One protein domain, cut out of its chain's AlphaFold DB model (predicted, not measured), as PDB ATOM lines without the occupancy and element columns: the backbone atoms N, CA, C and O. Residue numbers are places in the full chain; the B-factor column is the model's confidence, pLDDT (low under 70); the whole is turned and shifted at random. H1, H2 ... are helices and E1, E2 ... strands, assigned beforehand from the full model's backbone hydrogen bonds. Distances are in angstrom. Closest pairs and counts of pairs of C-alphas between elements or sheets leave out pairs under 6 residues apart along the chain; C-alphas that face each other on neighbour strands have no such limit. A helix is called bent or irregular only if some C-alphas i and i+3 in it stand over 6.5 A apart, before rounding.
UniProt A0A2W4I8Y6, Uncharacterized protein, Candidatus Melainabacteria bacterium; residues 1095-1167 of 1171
ATOM      1  N   ILE A1095     -17.070  -6.089  28.409       53.97
ATOM      2  CA  ILE A1095     -18.543  -6.199  28.380       53.97
ATOM      3  C   ILE A1095     -19.100  -6.744  29.710       53.97
ATOM      4  O   ILE A1095     -20.160  -6.302  30.162       53.97
ATOM      5  N   ALA A1096     -18.402  -7.683  30.358       50.16
ATOM      6  CA  ALA A1096     -18.817  -8.272  31.634       50.16
ATOM      7  C   ALA A1096     -18.638  -7.328  32.843       50.16
ATOM      8  O   ALA A1096     -19.434  -7.389  33.782       50.16
ATOM      9  N   GLU A1097     -17.625  -6.458  32.822       46.59
ATOM     10  CA  GLU A1097     -17.328  -5.483  33.884       46.59
ATOM     11  C   GLU A1097     -17.916  -4.084  33.624       46.59
ATOM     12  O   GLU A1097     -17.856  -3.214  34.497       46.59
ATOM     13  N   ALA A1098     -18.536  -3.857  32.459       46.50
ATOM     14  CA  ALA A1098     -19.226  -2.609  32.145       46.50
ATOM     15  C   ALA A1098     -20.261  -2.261  33.243       46.50
ATOM     16  O   ALA A1098     -21.144  -3.074  33.534       46.50
ATOM     17  N   PRO A1099     -20.205  -1.065  33.869       50.16
ATOM     18  CA  PRO A1099     -20.863  -0.808  35.153       50.16
ATOM     19  C   PRO A1099     -22.382  -0.584  35.036       50.16
ATOM     20  O   PRO A1099     -22.871   0.537  35.167       50.16
ATOM     21  N   TYR A1100     -23.136  -1.663  34.796       50.97
ATOM     22  CA  TYR A1100     -24.607  -1.799  34.782       50.97
ATOM     23  C   TYR A1100     -25.427  -0.864  33.862       50.97
ATOM     24  O   TYR A1100     -26.614  -1.117  33.668       50.97
ATOM     25  N   GLY A1101     -24.831   0.179  33.278       54.06
ATOM     26  CA  GLY A1101     -25.518   1.232  32.514       54.06
ATOM     27  C   GLY A1101     -25.075   1.393  31.057       54.06
ATOM     28  O   GLY A1101     -25.509   2.333  30.404       54.06
ATOM     29  N   ALA A1102     -24.223   0.501  30.540       64.06
ATOM     30  CA  ALA A1102     -23.722   0.547  29.159       64.06
ATOM     31  C   ALA A1102     -24.434  -0.434  28.202       64.06
ATOM     32  O   ALA A1102     -23.969  -0.657  27.088       64.06
ATOM     33  N   TYR A1103     -25.586  -0.992  28.593       91.38
ATOM     34  CA  TYR A1103     -26.441  -1.821  27.725       91.38
ATOM     35  C   TYR A1103     -27.252  -0.964  26.735       91.38
ATOM     36  O   TYR A1103     -28.460  -1.132  26.575       91.38
ATOM     37  N   HIS A1104     -26.575  -0.017  26.088       96.56
ATOM     38  CA  HIS A1104     -27.139   0.970  25.182       96.56
ATOM     39  C   HIS A1104     -26.230   1.136  23.966       96.56
ATOM     40  O   HIS A1104     -25.043   1.427  24.101       96.56
ATOM     41  N   TYR A1105     -26.799   0.979  22.774       97.38
ATOM     42  CA  TYR A1105     -26.096   1.094  21.500       97.38
ATOM     43  C   TYR A1105     -26.756   2.178  20.644       97.38
ATOM     44  O   TYR A1105     -27.980   2.258  20.587       97.38
ATOM     45  N   PHE A1106     -25.962   3.027  19.988       97.69
ATOM     46  CA  PHE A1106     -26.476   4.006  19.028       97.69
ATOM     47  C   PHE A1106     -26.496   3.397  17.628       97.69
ATOM     48  O   PHE A1106     -25.447   3.052  17.084       97.69
ATOM     49  N   THR A1107     -27.687   3.293  17.047       98.12
ATOM     50  CA  THR A1107     -27.899   2.699  15.724       98.12
ATOM     51  C   THR A1107     -27.306   3.556  14.608       98.12
ATOM     52  O   THR A1107     -27.495   4.774  14.544       98.12
ATOM     53  N   LYS A1108     -26.596   2.905  13.694       98.12
ATOM     54  CA  LYS A1108     -26.015   3.482  12.481       98.12
ATOM     55  C   LYS A1108     -26.981   3.331  11.306       98.12
ATOM     56  O   LYS A1108     -28.020   2.677  11.399       98.12
ATOM     57  N   GLU A1109     -26.641   3.949  10.181       97.69
ATOM     58  CA  GLU A1109     -27.355   3.711   8.929       97.69
ATOM     59  C   GLU A1109     -27.086   2.282   8.436       97.69
ATOM     60  O   GLU A1109     -25.938   1.851   8.376       97.69
ATOM     61  N   GLY A1110     -28.155   1.543   8.128       97.12
ATOM     62  CA  GLY A1110     -28.094   0.122   7.769       97.12
ATOM     63  C   GLY A1110     -28.205  -0.862   8.943       97.12
ATOM     64  O   GLY A1110     -28.367  -2.053   8.691       97.12
ATOM     65  N   ASP A1111     -28.186  -0.403  10.203       98.44
ATOM     66  CA  ASP A1111     -28.314  -1.309  11.353       98.44
ATOM     67  C   ASP A1111     -29.708  -1.955  11.426       98.44
ATOM     68  O   ASP A1111     -30.752  -1.305  11.310       98.44
ATOM     69  N   THR A1112     -29.711  -3.260  11.684       98.50
ATOM     70  CA  THR A1112     -30.897  -4.108  11.832       98.50
ATOM     71  C   THR A1112     -30.869  -4.795  13.190       98.50
ATOM     72  O   THR A1112     -29.813  -4.922  13.811       98.50
ATOM     73  N   VAL A1113     -32.015  -5.276  13.665       98.12
ATOM     74  CA  VAL A1113     -32.080  -6.156  14.845       98.12
ATOM     75  C   VAL A1113     -31.141  -7.353  14.669       98.12
ATOM     76  O   VAL A1113     -30.450  -7.743  15.609       98.12
ATOM     77  N   GLU A1114     -31.088  -7.904  13.458       97.81
ATOM     78  CA  GLU A1114     -30.310  -9.086  13.101       97.81
ATOM     79  C   GLU A1114     -28.795  -8.811  13.097       97.81
ATOM     80  O   GLU A1114     -28.034  -9.644  13.597       97.81
ATOM     81  N   SER A1115     -28.350  -7.654  12.586       97.88
ATOM     82  CA  SER A1115     -26.937  -7.245  12.639       97.88
ATOM     83  C   SER A1115     -26.521  -6.850  14.053       97.88
ATOM     84  O   SER A1115     -25.522  -7.361  14.544       97.88
ATOM     85  N   VAL A1116     -27.319  -6.060  14.783       98.06
ATOM     86  CA  VAL A1116     -27.012  -5.677  16.175       98.06
ATOM     87  C   VAL A1116     -26.945  -6.906  17.094       98.06
ATOM     88  O   VAL A1116     -26.025  -7.017  17.904       98.06
ATOM     89  N   ALA A1117     -27.844  -7.883  16.938       97.75
ATOM     90  CA  ALA A1117     -27.778  -9.148  17.677       97.75
ATOM     91  C   ALA A1117     -26.508  -9.962  17.365       97.75
ATOM     92  O   ALA A1117     -25.917 -10.563  18.262       97.75
ATOM     93  N   ARG A1118     -26.068  -9.980  16.102       97.50
ATOM     94  CA  ARG A1118     -24.882 -10.730  15.664       97.50
ATOM     95  C   ARG A1118     -23.567 -10.043  16.041       97.50
ATOM     96  O   ARG A1118     -22.657 -10.715  16.505       97.50
ATOM     97  N   GLU A1119     -23.473  -8.737  15.825       97.12
ATOM     98  CA  GLU A1119     -22.221  -7.967  15.840       97.12
ATOM     99  C   GLU A1119     -21.994  -7.221  17.162       97.12
ATOM    100  O   GLU A1119     -20.851  -7.041  17.566       97.12
ATOM    101  N   VAL A1120     -23.065  -6.807  17.853       96.69
ATOM    102  CA  VAL A1120     -22.978  -6.045  19.116       96.69
ATOM    103  C   VAL A1120     -23.284  -6.925  20.332       96.69
ATOM    104  O   VAL A1120     -22.671  -6.752  21.381       96.69
ATOM    105  N   VAL A1121     -24.211  -7.885  20.206       96.50
ATOM    106  CA  VAL A1121     -24.538  -8.857  21.275       96.50
ATOM    107  C   VAL A1121     -23.755 -10.176  21.123       96.50
ATOM    108  O   VAL A1121     -23.653 -10.940  22.079       96.50
ATOM    109  N   GLY A1122     -23.172 -10.443  19.950       96.75
ATOM    110  CA  GLY A1122     -22.322 -11.616  19.694       96.75
ATOM    111  C   GLY A1122     -23.062 -12.934  19.420       96.75
ATOM    112  O   GLY A1122     -22.417 -13.958  19.207       96.75
ATOM    113  N   ASP A1123     -24.399 -12.945  19.390       96.94
ATOM    114  CA  ASP A1123     -25.185 -14.123  19.009       96.94
ATOM    115  C   ASP A1123     -26.481 -13.718  18.296       96.94
ATOM    116  O   ASP A1123     -27.419 -13.188  18.898       96.94
ATOM    117  N   ALA A1124     -26.569 -14.052  17.007       96.75
ATOM    118  CA  ALA A1124     -27.740 -13.795  16.170       96.75
ATOM    119  C   ALA A1124     -29.040 -14.428  16.711       96.75
ATOM    120  O   ALA A1124     -30.130 -13.933  16.422       96.75
ATOM    121  N   ARG A1125     -28.964 -15.477  17.548       96.88
ATOM    122  CA  ARG A1125     -30.134 -16.069  18.226       96.88
ATOM    123  C   ARG A1125     -30.785 -15.113  19.227       96.88
ATOM    124  O   ARG A1125     -31.936 -15.332  19.589       96.88
ATOM    125  N   THR A1126     -30.098 -14.045  19.637       97.75
ATOM    126  CA  THR A1126     -30.658 -12.984  20.492       97.75
ATOM    127  C   THR A1126     -31.520 -11.974  19.727       97.75
ATOM    128  O   THR A1126     -32.179 -11.157  20.368       97.75
ATOM    129  N   ALA A1127     -31.606 -12.045  18.391       97.88
ATOM    130  CA  ALA A1127     -32.425 -11.133  17.582       97.88
ATOM    131  C   ALA A1127     -33.888 -10.993  18.070       97.88
ATOM    132  O   ALA A1127     -34.341  -9.860  18.214       97.88
ATOM    133  N   PRO A1128     -34.625 -12.056  18.464       97.94
ATOM    134  CA  PRO A1128     -35.974 -11.903  19.019       97.94
ATOM    135  C   PRO A1128     -36.011 -11.137  20.352       97.94
ATOM    136  O   PRO A1128     -36.999 -10.464  20.652       97.94
ATOM    137  N   LEU A1129     -34.941 -11.209  21.149       97.88
ATOM    138  CA  LEU A1129     -34.802 -10.483  22.413       97.88
ATOM    139  C   LEU A1129     -34.475  -9.004  22.156       97.88
ATOM    140  O   LEU A1129     -35.166  -8.133  22.688       97.88
ATOM    141  N   VAL A1130     -33.518  -8.723  21.264       97.88
ATOM    142  CA  VAL A1130     -33.189  -7.371  20.771       97.88
ATOM    143  C   VAL A1130     -34.422  -6.704  20.143       97.88
ATOM    144  O   VAL A1130     -34.717  -5.551  20.459       97.88
ATOM    145  N   PHE A1131     -35.206  -7.441  19.346       97.94
ATOM    146  CA  PHE A1131     -36.504  -7.002  18.827       97.94
ATOM    147  C   PHE A1131     -37.470  -6.655  19.964       97.94
ATOM    148  O   PHE A1131     -38.118  -5.608  19.952       97.94
ATOM    149  N   SER A1132     -37.581  -7.541  20.961       97.44
ATOM    150  CA  SER A1132     -38.567  -7.406  22.034       97.44
ATOM    151  C   SER A1132     -38.352  -6.175  22.918       97.44
ATOM    152  O   SER A1132     -39.344  -5.589  23.352       97.44
ATOM    153  N   LEU A1133     -37.091  -5.778  23.122       97.75
ATOM    154  CA  LEU A1133     -36.682  -4.614  23.914       97.75
ATOM    155  C   LEU A1133     -36.853  -3.283  23.159       97.75
ATOM    156  O   LEU A1133     -37.046  -2.253  23.792       97.75
ATOM    157  N   ASN A1134     -36.813  -3.292  21.820       98.00
ATOM    158  CA  ASN A1134     -36.647  -2.078  21.003       98.00
ATOM    159  C   ASN A1134     -37.773  -1.823  19.989       98.00
ATOM    160  O   ASN A1134     -37.569  -1.128  18.991       98.00
ATOM    161  N   LYS A1135     -38.970  -2.369  20.228       97.62
ATOM    162  CA  LYS A1135     -40.118  -2.317  19.296       97.62
ATOM    163  C   LYS A1135     -40.441  -0.909  18.784       97.62
ATOM    164  O   LYS A1135     -40.736  -0.746  17.605       97.62
ATOM    165  N   ASP A1136     -40.317   0.106  19.636       97.81
ATOM    166  CA  ASP A1136     -40.621   1.503  19.295       97.81
ATOM    167  C   ASP A1136     -39.526   2.183  18.446       97.81
ATOM    168  O   ASP A1136     -39.707   3.295  17.938       97.81
ATOM    169  N   HIS A1137     -38.371   1.536  18.278       97.81
ATOM    170  CA  HIS A1137     -37.203   2.040  17.544       97.81
ATOM    171  C   HIS A1137     -36.987   1.322  16.205       97.81
ATOM    172  O   HIS A1137     -36.229   1.804  15.363       97.81
ATOM    173  N   ILE A1138     -37.696   0.217  15.983       97.62
ATOM    174  CA  ILE A1138     -37.673  -0.581  14.757       97.62
ATOM    175  C   ILE A1138     -38.601   0.054  13.706       97.62
ATOM    176  O   ILE A1138     -39.648   0.627  14.025       97.62
ATOM    177  N   LEU A1139     -38.185   0.010  12.444       97.31
ATOM    178  CA  LEU A1139     -38.975   0.419  11.283       97.31
ATOM    179  C   LEU A1139     -39.795  -0.765  10.748       97.31
ATOM    180  O   LEU A1139     -39.556  -1.922  11.091       97.31
ATOM    181  N   ALA A1140     -40.769  -0.489   9.877       95.88
ATOM    182  CA  ALA A1140     -41.457  -1.557   9.154       95.88
ATOM    183  C   ALA A1140     -40.433  -2.401   8.371       95.88
ATOM    184  O   ALA A1140     -39.547  -1.845   7.722       95.88
ATOM    185  N   SER A1141     -40.548  -3.730   8.451       92.38
ATOM    186  CA  SER A1141     -39.597  -4.664   7.839       92.38
ATOM    187  C   SER A1141     -39.500  -4.440   6.330       92.38
ATOM    188  O   SER A1141     -40.492  -4.604   5.616       92.38
ATOM    189  N   THR A1142     -38.311  -4.079   5.852       88.44
ATOM    190  CA  THR A1142     -38.025  -3.860   4.424       88.44
ATOM    191  C   THR A1142     -37.985  -5.164   3.635       88.44
ATOM    192  O   THR A1142     -38.311  -5.178   2.452       88.44
ATOM    193  N   GLU A1143     -37.622  -6.257   4.303       91.38
ATOM    194  CA  GLU A1143     -37.592  -7.620   3.779       91.38
ATOM    195  C   GLU A1143     -38.056  -8.592   4.880       91.38
ATOM    196  O   GLU A1143     -38.057  -8.253   6.067       91.38
ATOM    197  N   TYR A1144     -38.519  -9.787   4.504       90.62
ATOM    198  CA  TYR A1144     -39.078 -10.747   5.457       90.62
ATOM    199  C   TYR A1144     -37.998 -11.266   6.419       90.62
ATOM    200  O   TYR A1144     -37.088 -11.982   6.010       90.62
ATOM    201  N   GLY A1145     -38.112 -10.913   7.703       90.81
ATOM    202  CA  GLY A1145     -37.105 -11.237   8.719       90.81
ATOM    203  C   GLY A1145     -35.916 -10.270   8.776       90.81
ATOM    204  O   GLY A1145     -34.915 -10.603   9.400       90.81
ATOM    205  N   VAL A1146     -36.019  -9.090   8.149       96.38
ATOM    206  CA  VAL A1146     -35.059  -7.988   8.303       96.38
ATOM    207  C   VAL A1146     -35.762  -6.812   8.979       96.38
ATOM    208  O   VAL A1146     -36.723  -6.248   8.441       96.38
ATOM    209  N   HIS A1147     -35.287  -6.435  10.162       98.00
ATOM    210  CA  HIS A1147     -35.897  -5.416  11.010       98.00
ATOM    211  C   HIS A1147     -34.947  -4.217  11.187       98.00
ATOM    212  O   HIS A1147     -34.231  -4.139  12.188       98.00
ATOM    213  N   PRO A1148     -34.906  -3.274  10.222       98.19
ATOM    214  CA  PRO A1148     -34.036  -2.105  10.299       98.19
ATOM    215  C   PRO A1148     -34.438  -1.168  11.440       98.19
ATOM    216  O   PRO A1148     -35.623  -0.954  11.713       98.19
ATOM    217  N   PHE A1149     -33.447  -0.572  12.095       98.38
ATOM    218  CA  PHE A1149     -33.664   0.445  13.116       98.38
ATOM    219  C   PHE A1149     -33.818   1.848  12.518       98.38
ATOM    220  O   PHE A1149     -33.322   2.165  11.437       98.38
ATOM    221  N   LYS A1150     -34.464   2.738  13.275       98.06
ATOM    222  CA  LYS A1150     -34.322   4.188  13.097       98.06
ATOM    223  C   LYS A1150     -32.868   4.570  13.389       98.06
ATOM    224  O   LYS A1150     -32.352   4.202  14.441       98.06
ATOM    225  N   VAL A1151     -32.228   5.299  12.479       97.94
ATOM    226  CA  VAL A1151     -30.821   5.728  12.594       97.94
ATOM    227  C   VAL A1151     -30.648   6.767  13.708       97.94
ATOM    228  O   VAL A1151     -31.509   7.627  13.894       97.94
ATOM    229  N   GLY A1152     -29.529   6.707  14.434       97.44
ATOM    230  CA  GLY A1152     -29.169   7.648  15.497       97.44
ATOM    231  C   GLY A1152     -29.940   7.454  16.805       97.44
ATOM    232  O   GLY A1152     -29.899   8.326  17.671       97.44
ATOM    233  N   VAL A1153     -30.653   6.336  16.963       97.81
ATOM    234  CA  VAL A1153     -31.465   6.041  18.148       97.81
ATOM    235  C   VAL A1153     -30.676   5.168  19.118       97.81
ATOM    236  O   VAL A1153     -29.989   4.230  18.723       97.81
ATOM    237  N   MET A1154     -30.783   5.480  20.410       97.62
ATOM    238  CA  MET A1154     -30.236   4.645  21.472       97.62
ATOM    239  C   MET A1154     -31.156   3.437  21.687       97.62
ATOM    240  O   MET A1154     -32.246   3.581  22.235       97.62
ATOM    241  N   VAL A1155     -30.720   2.253  21.263       97.94
ATOM    242  CA  VAL A1155     -31.408   0.979  21.510       97.94
ATOM    243  C   VAL A1155     -30.854   0.305  22.762       97.94
ATOM    244  O   VAL A1155     -29.661   0.402  23.060       97.94
ATOM    245  N   GLN A1156     -31.715  -0.371  23.516       97.94
ATOM    246  CA  GLN A1156     -31.340  -1.156  24.685       97.94
ATOM    247  C   GLN A1156     -30.837  -2.539  24.255       97.94
ATOM    248  O   GLN A1156     -31.553  -3.303  23.604       97.94
ATOM    249  N   LEU A1157     -29.608  -2.875  24.638       98.06
ATOM    250  CA  LEU A1157     -29.055  -4.214  24.466       98.06
ATOM    251  C   LEU A1157     -29.590  -5.153  25.565       98.06
ATOM    252  O   LEU A1157     -29.881  -4.690  26.671       98.06
ATOM    253  N   PRO A1158     -29.700  -6.470  25.311       97.31
ATOM    254  CA  PRO A1158     -30.047  -7.435  26.347       97.31
ATOM    255  C   PRO A1158     -29.035  -7.420  27.493       97.31
ATOM    256  O   PRO A1158     -27.829  -7.505  27.258       97.31
ATOM    257  N   THR A1159     -29.503  -7.373  28.742       96.81
ATOM    258  CA  THR A1159     -28.601  -7.567  29.884       96.81
ATOM    259  C   THR A1159     -28.239  -9.055  30.026       96.81
ATOM    260  O   THR A1159     -29.000  -9.921  29.576       96.81
ATOM    261  N   PRO A1160     -27.152  -9.415  30.737       95.38
ATOM    262  CA  PRO A1160     -26.834 -10.812  31.054       95.38
ATOM    263  C   PRO A1160     -27.975 -11.560  31.764       95.38
ATOM    264  O   PRO A1160     -28.098 -12.779  31.644       95.38
ATOM    265  N   ARG A1161     -28.852 -10.835  32.475       94.69
ATOM    266  CA  ARG A1161     -30.060 -11.399  33.085       94.69
ATOM    267  C   ARG A1161     -31.117 -11.748  32.037       94.69
ATOM    268  O   ARG A1161     -31.740 -12.798  32.153       94.69
ATOM    269  N   ASP A1162     -31.302 -10.906  31.027       96.00
ATOM    270  CA  ASP A1162     -32.272 -11.140  29.952       96.00
ATOM    271  C   ASP A1162     -31.819 -12.285  29.047       96.00
ATOM    272  O   ASP A1162     -32.619 -13.165  28.740       96.00
ATOM    273  N   LEU A1163     -30.522 -12.347  28.723       95.69
ATOM    274  CA  LEU A1163     -29.910 -13.476  28.015       95.69
ATOM    275  C   LEU A1163     -30.131 -14.795  28.775       95.69
ATOM    276  O   LEU A1163     -30.630 -15.763  28.202       95.69
ATOM    277  N   LYS A1164     -29.867 -14.813  30.089       95.12
ATOM    278  CA  LYS A1164     -30.099 -15.985  30.953       95.12
ATOM    279  C   LYS A1164     -31.579 -16.366  31.099       95.12
ATOM    280  O   LYS A1164     -31.898 -17.542  31.256       95.12
ATOM    281  N   ASN A1165     -32.492 -15.397  31.041       95.62
ATOM    282  CA  ASN A1165     -33.932 -15.668  31.004       95.62
ATOM    283  C   ASN A1165     -34.364 -16.250  29.644       95.62
ATOM    284  O   ASN A1165     -35.242 -17.107  29.601       95.62
ATOM    285  N   PHE A1166     -33.758 -15.783  28.549       96.06
ATOM    286  CA  PHE A1166     -34.123 -16.112  27.169       96.06
ATOM    287  C   PHE A1166     -33.622 -17.492  26.722       96.06
ATOM    288  O   PHE A1166     -34.401 -18.276  26.185       96.06
ATOM    289  N   PHE A1167     -32.358 -17.825  27.001       94.69
ATOM    290  CA  PHE A1167     -31.811 -19.170  26.764       94.69
ATOM    291  C   PHE A1167     -32.217 -20.184  27.850       94.69
ATOM    292  O   PHE A1167     -32.031 -21.390  27.687       94.69
TER     293      PHE A1167
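Overview. This is residues 1095 to 1167 of the 1171 residues of an uncharacterized protein of Candidatus Melainabacteria bacterium (UniProt A0A2W4I8Y6). Two short helices near the middle, H1 and H2, pack on each other at a steep angle, with a small ladder of two strands, E1 and E2, to one side and a last helix, H3, at the edge. A long loop, residues 1134 to 1153, reaches towards one end of the longest axis, and the first residues lie towards the other. The printed part has 73 residues, in the order E1, H1, H2, E2, H3; the class is mostly helix, with under half of the residues in named elements. It is compact, with a radius of gyration of the C-alphas of 11.7 A and spans of 35 by 25 by 20 A.

Arrangement. Start at E1, residues 1104 to 1106, antiparallel to E2, residues 1154 to 1156, at 145 degrees. Look at N 1105 and O 1155, 2.9 A apart and within hydrogen-bond range. Next, H1, residues 1113 to 1119, touches H2, residues 1124 to 1133, at a steep tilt of 48 degrees, opposite ways; their closest C-alphas, of Arg 1118 and Ala 1124, are 4.2 A apart. H2 only just touches H3, residues 1160 to 1166, with 3 pairs of C-alphas within 8 A, the closest being Leu 1129 and Phe 1166 at 7.4 A; their lines are about perpendicular, at 83 degrees. H1 and H3 are apart. Every O i to N i+4 pair is within hydrogen-bond range in H1 and H3, and 4 of 6 in H2.

Along the chain. Find C-alpha 1104 at (-27.139, 0.970, 25.182); E1 runs 6.9 A from there. H1 measures 10.1 A. H2, 15.0 A long, is irregular: C-alphas 1125 and 1128 are 7.2 A apart. E2 covers 6.7 A. H3, 9.8 A long, ends at C-alpha 1166, (-34.123, -16.112, 27.169).

Size, cuts and confidence. The two C-alphas farthest apart, of Glu 1097 and Glu 1143, are 36.4 A from each other. The printed part has no cut, and the link from H2 to E2 is long, with 20 residues. Residues 1095 to 1102 have pLDDT under 70.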